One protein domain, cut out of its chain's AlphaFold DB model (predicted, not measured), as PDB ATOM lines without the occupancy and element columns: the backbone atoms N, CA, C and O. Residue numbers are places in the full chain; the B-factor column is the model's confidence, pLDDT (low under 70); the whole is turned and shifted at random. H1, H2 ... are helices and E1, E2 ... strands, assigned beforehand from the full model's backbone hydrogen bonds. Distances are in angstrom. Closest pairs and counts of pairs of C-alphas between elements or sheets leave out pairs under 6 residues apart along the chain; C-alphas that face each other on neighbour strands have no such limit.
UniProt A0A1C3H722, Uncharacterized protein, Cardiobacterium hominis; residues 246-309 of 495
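This is residues 246 to 309 of the 495 residues of an uncharacterized protein of Cardiobacterium hominis (UniProt A0A1C3H722). Two helices, H1 and H3, pack on each other at a slant; the two-strand hairpin of E1 and E2 reaches away to one side, and the short helix H2 lies on the other side, at the far end from the hairpin's turn. A long loop, residues 283 to 295, leads from H2 to H3. The printed part has 64 residues, with three named helices and two named strands in the order H1, E1, E2, H2, H3; the sheet E1 - E2 is antiparallel and the class is mixed, helices and strands. The whole is compact, with a radius of gyration of the C-alphas of 12.0 A and spans of 36 by 35 by 20 A.

H1 is residues 248 to 258, 15.4 A long from first to last C-alpha, beginning with C-alpha 248 at (-60.924, 15.021, 12.805). E1 is residues 261 to 264 and E2 residues 268 to 271, each 9.9 A. H2 is residues 278 to 282, 6.2 A. H3, residues 296 to 307, is the longest helix at 16.9 A and ends with C-alpha 307 at (-50.089, 8.737, 8.599).

H1 and H3 touch, closest at the C-alphas of His 253 and Ile 304, 6.0 A apart. They run opposite ways at a steep tilt of 45 degrees. E1 and E2 form a hairpin, antiparallel at 148 degrees; N 262 and O 270 are 2.9 A apart and N 270 and O 262 2.8 A, within hydrogen-bond range. E1 and H3 are only just apart, at 8.1 A. H2 touches no helix. In H1, H2 and H3 every O i to N i+4 pair is within hydrogen-bond range.

The two C-alphas farthest apart are those of Ala 266 and Ala 282, 36.0 A. The printed part has no cut. The link from H2 to H3 is long, with 13 residues. Mean pLDDT of the printed part is 93.8; residue 267 is under 70.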
ATOM      1  N   ASP A 246     -59.203  17.610   6.185       93.88
ATOM      2  CA  ASP A 246     -60.066  18.274   7.173       93.88
ATOM      3  C   ASP A 246     -60.767  17.299   8.135       93.88
ATOM      4  O   ASP A 246     -61.625  17.686   8.939       93.88
ATOM      5  N   SER A 247     -60.432  16.009   8.074       96.62
ATOM      6  CA  SER A 247     -61.010  15.030   8.984       96.62
ATOM      7  C   SER A 247     -60.470  15.196  10.406       96.62
ATOM      8  O   SER A 247     -59.298  15.506  10.630       96.62
ATOM      9  N   ALA A 248     -61.324  14.937  11.401       95.50
ATOM     10  CA  ALA A 248     -60.924  15.021  12.805       95.50
ATOM     11  C   ALA A 248     -59.697  14.144  13.144       95.50
ATOM     12  O   ALA A 248     -58.814  14.640  13.845       95.50
ATOM     13  N   PRO A 249     -59.570  12.895  12.638       95.94
ATOM     14  CA  PRO A 249     -58.353  12.110  12.826       95.94
ATOM     15  C   PRO A 249     -57.090  12.793  12.293       95.94
ATOM     16  O   PRO A 249     -56.091  12.833  13.008       95.94
ATOM     17  N   VAL A 250     -57.126  13.375  11.090       96.81
ATOM     18  CA  VAL A 250     -55.959  14.047  10.494       96.81
ATOM     19  C   VAL A 250     -55.580  15.301  11.275       96.81
ATOM     20  O   VAL A 250     -54.412  15.481  11.619       96.81
ATOM     21  N   GLN A 251     -56.559  16.133  11.636       96.69
ATOM     22  CA  GLN A 251     -56.317  17.340  12.432       96.69
ATOM     23  C   GLN A 251     -55.734  17.010  13.815       96.69
ATOM     24  O   GLN A 251     -54.855  17.721  14.306       96.69
ATOM     25  N   GLN A 252     -56.153  15.893  14.417       97.25
ATOM     26  CA  GLN A 252     -55.571  15.408  15.666       97.25
ATOM     27  C   GLN A 252     -54.109  14.958  15.492       97.25
ATOM     28  O   GLN A 252     -53.266  15.301  16.321       97.25
ATOM     29  N   HIS A 253     -53.782  14.242  14.410       97.56
ATOM     30  CA  HIS A 253     -52.399  13.855  14.102       97.56
ATOM     31  C   HIS A 253     -51.514  15.076  13.827       97.56
ATOM     32  O   HIS A 253     -50.384  15.132  14.310       97.56
ATOM     33  N   LEU A 254     -52.034  16.085  13.125       97.25
ATOM     34  CA  LEU A 254     -51.342  17.354  12.897       97.25
ATOM     35  C   LEU A 254     -51.060  18.098  14.212       97.25
ATOM     36  O   LEU A 254     -49.974  18.656  14.382       97.25
ATOM     37  N   ALA A 255     -52.003  18.097  15.158       97.25
ATOM     38  CA  ALA A 255     -51.786  18.678  16.482       97.25
ATOM     39  C   ALA A 255     -50.650  17.959  17.229       97.25
ATOM     40  O   ALA A 255     -49.714  18.611  17.690       97.25
ATOM     41  N   TRP A 256     -50.663  16.621  17.260       97.88
ATOM     42  CA  TRP A 256     -49.580  15.846  17.874       97.88
ATOM     43  C   TRP A 256     -48.232  16.030  17.177       97.88
ATOM     44  O   TRP A 256     -47.201  16.023  17.853       97.88
ATOM     45  N   LEU A 257     -48.226  16.201  15.850       97.19
ATOM     46  CA  LEU A 257     -47.015  16.501  15.090       97.19
ATOM     47  C   LEU A 257     -46.416  17.841  15.536       97.19
ATOM     48  O   LEU A 257     -45.232  17.888  15.854       97.19
ATOM     49  N   ARG A 258     -47.229  18.902  15.628       96.75
ATOM     50  CA  ARG A 258     -46.790  20.252  16.043       96.75
ATOM     51  C   ARG A 258     -46.205  20.303  17.454       96.75
ATOM     52  O   ARG A 258     -45.348  21.130  17.733       96.75
ATOM     53  N   GLU A 259     -46.650  19.422  18.343       96.94
ATOM     54  CA  GLU A 259     -46.083  19.288  19.691       96.94
ATOM     55  C   GLU A 259     -44.695  18.625  19.702       96.94
ATOM     56  O   GLU A 259     -43.983  18.727  20.696       96.94
ATOM     57  N   ARG A 260     -44.326  17.906  18.633       96.75
ATOM     58  CA  ARG A 260     -43.175  16.982  18.590       96.75
ATOM     59  C   ARG A 260     -42.132  17.329  17.536       96.75
ATOM     60  O   ARG A 260     -41.017  16.806  17.583       96.75
ATOM     61  N   LEU A 261     -42.497  18.150  16.566       95.81
ATOM     62  CA  LEU A 261     -41.683  18.471  15.410       95.81
ATOM     63  C   LEU A 261     -41.884  19.948  15.080       95.81
ATOM     64  O   LEU A 261     -43.016  20.419  15.086       95.81
ATOM     65  N   VAL A 262     -40.792  20.665  14.815       95.38
ATOM     66  CA  VAL A 262     -40.791  22.074  14.396       95.38
ATOM     67  C   VAL A 262     -39.793  22.250  13.256       95.38
ATOM     68  O   VAL A 262     -38.666  21.765  13.332       95.38
ATOM     69  N   TRP A 263     -40.214  22.934  12.193       93.31
ATOM     70  CA  TRP A 263     -39.337  23.291  11.079       93.31
ATOM     71  C   TRP A 263     -38.534  24.554  11.419       93.31
ATOM     72  O   TRP A 263     -39.107  25.537  11.892       93.31
ATOM     73  N   GLN A 264     -37.223  24.532  11.182       90.50
ATOM     74  CA  GLN A 264     -36.334  25.684  11.329       90.50
ATOM     75  C   GLN A 264     -35.691  25.981   9.969       90.50
ATOM     76  O   GLN A 264     -34.811  25.237   9.541       90.50
ATOM     77  N   ASP A 265     -36.094  27.072   9.305       76.06
ATOM     78  CA  ASP A 265     -35.763  27.391   7.897       76.06
ATOM     79  C   ASP A 265     -34.289  27.208   7.487       76.06
ATOM     80  O   ASP A 265     -34.010  26.862   6.343       76.06
ATOM     81  N   ALA A 266     -33.340  27.413   8.406       71.12
ATOM     82  CA  ALA A 266     -31.900  27.267   8.159       71.12
ATOM     83  C   ALA A 266     -31.219  26.140   8.972       71.12
ATOM     84  O   ALA A 266     -29.998  26.001   8.910       71.12
ATOM     85  N   GLY A 267     -31.977  25.358   9.753       65.19
ATOM     86  CA  GLY A 267     -31.467  24.351  10.700       65.19
ATOM     87  C   GLY A 267     -32.054  22.943  10.548       65.19
ATOM     88  O   GLY A 267     -31.601  22.026  11.231       65.19
ATOM     89  N   GLY A 268     -33.035  22.751   9.659       85.31
ATOM     90  CA  GLY A 268     -33.740  21.481   9.490       85.31
ATOM     91  C   GLY A 268     -34.810  21.269  10.564       85.31
ATOM     92  O   GLY A 268     -35.516  22.200  10.951       85.31
ATOM     93  N   TRP A 269     -34.957  20.032  11.037       94.00
ATOM     94  CA  TRP A 269     -35.994  19.659  12.000       94.00
ATOM     95  C   TRP A 269     -35.524  19.772  13.448       94.00
ATOM     96  O   TRP A 269     -34.540  19.150  13.847       94.00
ATOM     97  N   GLN A 270     -36.296  20.488  14.264       94.81
ATOM     98  CA  GLN A 270     -36.211  20.407  15.716       94.81
ATOM     99  C   GLN A 270     -37.206  19.371  16.235       94.81
ATOM    100  O   GLN A 270     -38.411  19.472  16.000       94.81
ATOM    101  N   TYR A 271     -36.694  18.400  16.986       95.06
ATOM    102  CA  TYR A 271     -37.493  17.380  17.654       95.06
ATOM    103  C   TYR A 271     -37.783  17.817  19.088       95.06
ATOM    104  O   TYR A 271     -36.867  18.183  19.826       95.06
ATOM    105  N   LEU A 272     -39.057  17.799  19.463       95.50
ATOM    106  CA  LEU A 272     -39.530  18.192  20.785       95.50
ATOM    107  C   LEU A 272     -39.994  16.963  21.568       95.50
ATOM    108  O   LEU A 272     -40.579  16.032  21.005       95.50
ATOM    109  N   ASP A 273     -39.760  16.992  22.877       92.00
ATOM    110  CA  ASP A 273     -40.287  15.993  23.798       92.00
ATOM    111  C   ASP A 273     -41.735  16.335  24.157       92.00
ATOM    112  O   ASP A 273     -42.033  17.422  24.656       92.00
ATOM    113  N   ALA A 274     -42.638  15.382  23.938       94.81
ATOM    114  CA  ALA A 274     -44.036  15.476  24.334       94.81
ATOM    115  C   ALA A 274     -44.503  14.124  24.893       94.81
ATOM    116  O   ALA A 274     -44.100  13.079  24.372       94.81
ATOM    117  N   PRO A 275     -45.344  14.110  25.943       94.88
ATOM    118  CA  PRO A 275     -45.762  12.873  26.589       94.88
ATOM    119  C   PRO A 275     -46.637  12.018  25.667       94.88
ATOM    120  O   PRO A 275     -47.405  12.533  24.851       94.88
ATOM    121  N   TYR A 276     -46.564  10.700  25.835       96.94
ATOM    122  CA  TYR A 276     -47.528   9.781  25.238       96.94
ATOM    123  C   TYR A 276     -48.881   9.900  25.956       96.94
ATOM    124  O   TYR A 276     -48.934  10.030  27.181       96.94
ATOM    125  N   THR A 277     -49.980   9.884  25.201       96.75
ATOM    126  CA  THR A 277     -51.332  10.147  25.725       96.75
ATOM    127  C   THR A 277     -52.270   8.956  25.521       96.75
ATOM    128  O   THR A 277     -52.050   8.098  24.661       96.75
ATOM    129  N   ALA A 278     -53.353   8.894  26.301       96.62
ATOM    130  CA  ALA A 278     -54.369   7.854  26.140       96.62
ATOM    131  C   ALA A 278     -55.079   7.960  24.779       96.62
ATOM    132  O   ALA A 278     -55.481   6.947  24.205       96.62
ATOM    133  N   GLU A 279     -55.189   9.173  24.241       95.44
ATOM    134  CA  GLU A 279     -55.762   9.470  22.934       95.44
ATOM    135  C   GLU A 279     -54.891   8.915  21.799       95.44
ATOM    136  O   GLU A 279     -55.429   8.322  20.865       95.44
ATOM    137  N   MET A 280     -53.559   9.014  21.906       96.44
ATOM    138  CA  MET A 280     -52.633   8.378  20.955       96.44
ATOM    139  C   MET A 280     -52.813   6.857  20.944       96.44
ATOM    140  O   MET A 280     -52.942   6.251  19.880       96.44
ATOM    141  N   LYS A 281     -52.922   6.241  22.128       95.94
ATOM    142  CA  LYS A 281     -53.209   4.805  22.254       95.94
ATOM    143  C   LYS A 281     -54.545   4.424  21.627       95.94
ATOM    144  O   LYS A 281     -54.639   3.414  20.934       95.94
ATOM    145  N   ALA A 282     -55.584   5.224  21.862       91.12
ATOM    146  CA  ALA A 282     -56.909   5.004  21.291       91.12
ATOM    147  C   ALA A 282     -56.924   5.157  19.759       91.12
ATOM    148  O   ALA A 282     -57.701   4.473  19.094       91.12
ATOM    149  N   ALA A 283     -56.050   6.005  19.209       91.31
ATOM    150  CA  ALA A 283     -55.826   6.152  17.771       91.31
ATOM    151  C   ALA A 283     -54.959   5.032  17.162       91.31
ATOM    152  O   ALA A 283     -54.784   4.996  15.949       91.31
ATOM    153  N   GLY A 284     -54.451   4.102  17.977       92.81
ATOM    154  CA  GLY A 284     -53.634   2.981  17.515       92.81
ATOM    155  C   GLY A 284     -52.147   3.297  17.362       92.81
ATOM    156  O   GLY A 284     -51.432   2.478  16.797       92.81
ATOM    157  N   ILE A 285     -51.671   4.438  17.874       95.56
ATOM    158  CA  ILE A 285     -50.238   4.749  17.919       95.56
ATOM    159  C   ILE A 285     -49.606   3.912  19.028       95.56
ATOM    160  O   ILE A 285     -49.972   4.040  20.198       95.56
ATOM    161  N   GLU A 286     -48.648   3.068  18.676       97.25
ATOM    162  CA  GLU A 286     -47.920   2.226  19.618       97.25
ATOM    163  C   GLU A 286     -46.908   3.045  20.426       97.25
ATOM    164  O   GLU A 286     -46.211   3.906  19.890       97.25
ATOM    165  N   GLU A 287     -46.830   2.774  21.730       96.75
ATOM    166  CA  GLU A 287     -45.953   3.503  22.650       96.75
ATOM    167  C   GLU A 287     -44.487   3.073  22.522       96.75
ATOM    168  O   GLU A 287     -43.603   3.927  22.529       96.75
ATOM    169  N   ILE A 288     -44.248   1.763  22.391       96.69
ATOM    170  CA  ILE A 288     -42.921   1.139  22.460       96.69
ATOM    171  C   ILE A 288     -42.430   0.802  21.056       96.69
ATOM    172  O   ILE A 288     -43.154   0.182  20.274       96.69
ATOM    173  N   SER A 289     -41.191   1.183  20.760       95.44
ATOM    174  CA  SER A 289     -40.534   0.884  19.493       95.44
ATOM    175  C   SER A 289     -40.283  -0.619  19.320       95.44
ATOM    176  O   SER A 289     -39.724  -1.264  20.214       95.44
ATOM    177  N   PRO A 290     -40.610  -1.203  18.151       93.06
ATOM    178  CA  PRO A 290     -40.203  -2.567  17.830       93.06
ATOM    179  C   PRO A 290     -38.713  -2.661  17.448       93.06
ATOM    180  O   PRO A 290     -38.164  -3.763  17.382       93.06
ATOM    181  N   LEU A 291     -38.045  -1.530  17.178       90.69
ATOM    182  CA  LEU A 291     -36.652  -1.466  16.742       90.69
ATOM    183  C   LEU A 291     -35.741  -1.037  17.893       90.69
ATOM    184  O   LEU A 291     -35.926   0.021  18.485       90.69
ATOM    185  N   LYS A 292     -34.686  -1.814  18.158       87.56
ATOM    186  CA  LYS A 292     -33.729  -1.525  19.245       87.56
ATOM    187  C   LYS A 292     -32.990  -0.193  19.084       87.56
ATOM    188  O   LYS A 292     -32.572   0.387  20.078       87.56
ATOM    189  N   GLU A 293     -32.786   0.244  17.846       87.88
ATOM    190  CA  GLU A 293     -32.016   1.447  17.504       87.88
ATOM    191  C   GLU A 293     -32.899   2.699  17.352       87.88
ATOM    192  O   GLU A 293     -32.389   3.791  17.117       87.88
ATOM    193  N   GLU A 294     -34.218   2.565  17.520       92.06
ATOM    194  CA  GLU A 294     -35.173   3.672  17.476       92.06
ATOM    195  C   GLU A 294     -35.769   3.878  18.871       92.06
ATOM    196  O   GLU A 294     -36.363   2.968  19.443       92.06
ATOM    197  N   SER A 295     -35.626   5.084  19.427       94.38
ATOM    198  CA  SER A 295     -36.274   5.434  20.698       94.38
ATOM    199  C   SER A 295     -37.802   5.422  20.575       94.38
ATOM    200  O   SER A 295     -38.328   5.815  19.533       94.38
ATOM    201  N   ASP A 296     -38.512   5.128  21.662       95.50
ATOM    202  CA  ASP A 296     -39.982   5.169  21.726       95.50
ATOM    203  C   ASP A 296     -40.567   6.511  21.245       95.50
ATOM    204  O   ASP A 296     -41.517   6.541  20.466       95.50
ATOM    205  N   ALA A 297     -39.946   7.640  21.610       95.06
ATOM    206  CA  ALA A 297     -40.371   8.963  21.144       95.06
ATOM    207  C   ALA A 297     -40.214   9.133  19.620       95.06
ATOM    208  O   ALA A 297     -41.070   9.732  18.966       95.06
ATOM    209  N   ALA A 298     -39.134   8.601  19.037       94.94
ATOM    210  CA  ALA A 298     -38.932   8.598  17.589       94.94
ATOM    211  C   ALA A 298     -39.946   7.695  16.878       94.94
ATOM    212  O   ALA A 298     -40.518   8.116  15.876       94.94
ATOM    213  N   TRP A 299     -40.246   6.526  17.446       95.50
ATOM    214  CA  TRP A 299     -41.253   5.609  16.918       95.50
ATOM    215  C   TRP A 299     -42.661   6.215  16.920       95.50
ATOM    216  O   TRP A 299     -43.370   6.163  15.914       95.50
ATOM    217  N   GLN A 300     -43.058   6.855  18.021       96.44
ATOM    218  CA  GLN A 300     -44.335   7.566  18.120       96.44
ATOM    219  C   GLN A 300     -44.435   8.681  17.070       96.44
ATOM    220  O   GLN A 300     -45.448   8.790  16.377       96.44
ATOM    221  N   ARG A 301     -43.372   9.485  16.894       96.50
ATOM    222  CA  ARG A 301     -43.318  10.505  15.833       96.50
ATOM    223  C   ARG A 301     -43.400   9.887  14.443       96.50
ATOM    224  O   ARG A 301     -44.145  10.399  13.618       96.50
ATOM    225  N   ARG A 302     -42.671   8.799  14.182       95.62
ATOM    226  CA  ARG A 302     -42.674   8.122  12.883       95.62
ATOM    227  C   ARG A 302     -44.081   7.660  12.514       95.62
ATOM    228  O   ARG A 302     -44.521   7.952  11.413       95.62
ATOM    229  N   GLN A 303     -44.819   7.040  13.433       95.88
ATOM    230  CA  GLN A 303     -46.214   6.651  13.187       95.88
ATOM    231  C   GLN A 303     -47.106   7.848  12.821       95.88
ATOM    232  O   GLN A 303     -47.900   7.747  11.890       95.88
ATOM    233  N   ILE A 304     -46.938   8.996  13.492       96.56
ATOM    234  CA  ILE A 304     -47.678  10.226  13.167       96.56
ATOM    235  C   ILE A 304     -47.290  10.756  11.780       96.56
ATOM    236  O   ILE A 304     -48.166  11.081  10.984       96.56
ATOM    237  N   ILE A 305     -45.989  10.828  11.481       95.81
ATOM    238  CA  ILE A 305     -45.456  11.332  10.206       95.81
ATOM    239  C   ILE A 305     -45.976  10.498   9.032       95.81
ATOM    240  O   ILE A 305     -46.451  11.056   8.044       95.81
ATOM    241  N   LEU A 306     -45.909   9.170   9.159       94.38
ATOM    242  CA  LEU A 306     -46.308   8.229   8.116       94.38
ATOM    243  C   LEU A 306     -47.808   8.308   7.782       94.38
ATOM    244  O   LEU A 306     -48.195   8.004   6.657       94.38
ATOM    245  N   ALA A 307     -48.637   8.728   8.740       94.00
ATOM    246  CA  ALA A 307     -50.089   8.737   8.599       94.00
ATOM    247  C   ALA A 307     -50.655  10.016   7.952       94.00
ATOM    248  O   ALA A 307     -51.825  10.030   7.569       94.00
ATOM    249  N   LEU A 308     -49.870  11.095   7.858       95.56
ATOM    250  CA  LEU A 308     -50.340  12.397   7.375       95.56
ATOM    251  C   LEU A 308     -50.168  12.551   5.850       95.56
ATOM    252  O   LEU A 308     -49.057  12.334   5.360       95.56
ATOM    253  N   PRO A 309     -51.214  12.983   5.111       94.88
ATOM    254  CA  PRO A 309     -51.143  13.195   3.662       94.88
ATOM    255  C   PRO A 309     -50.324  14.445   3.289       94.88
ATOM    256  O   PRO A 309     -50.133  15.345   4.111       94.88
TER     257      PRO A 309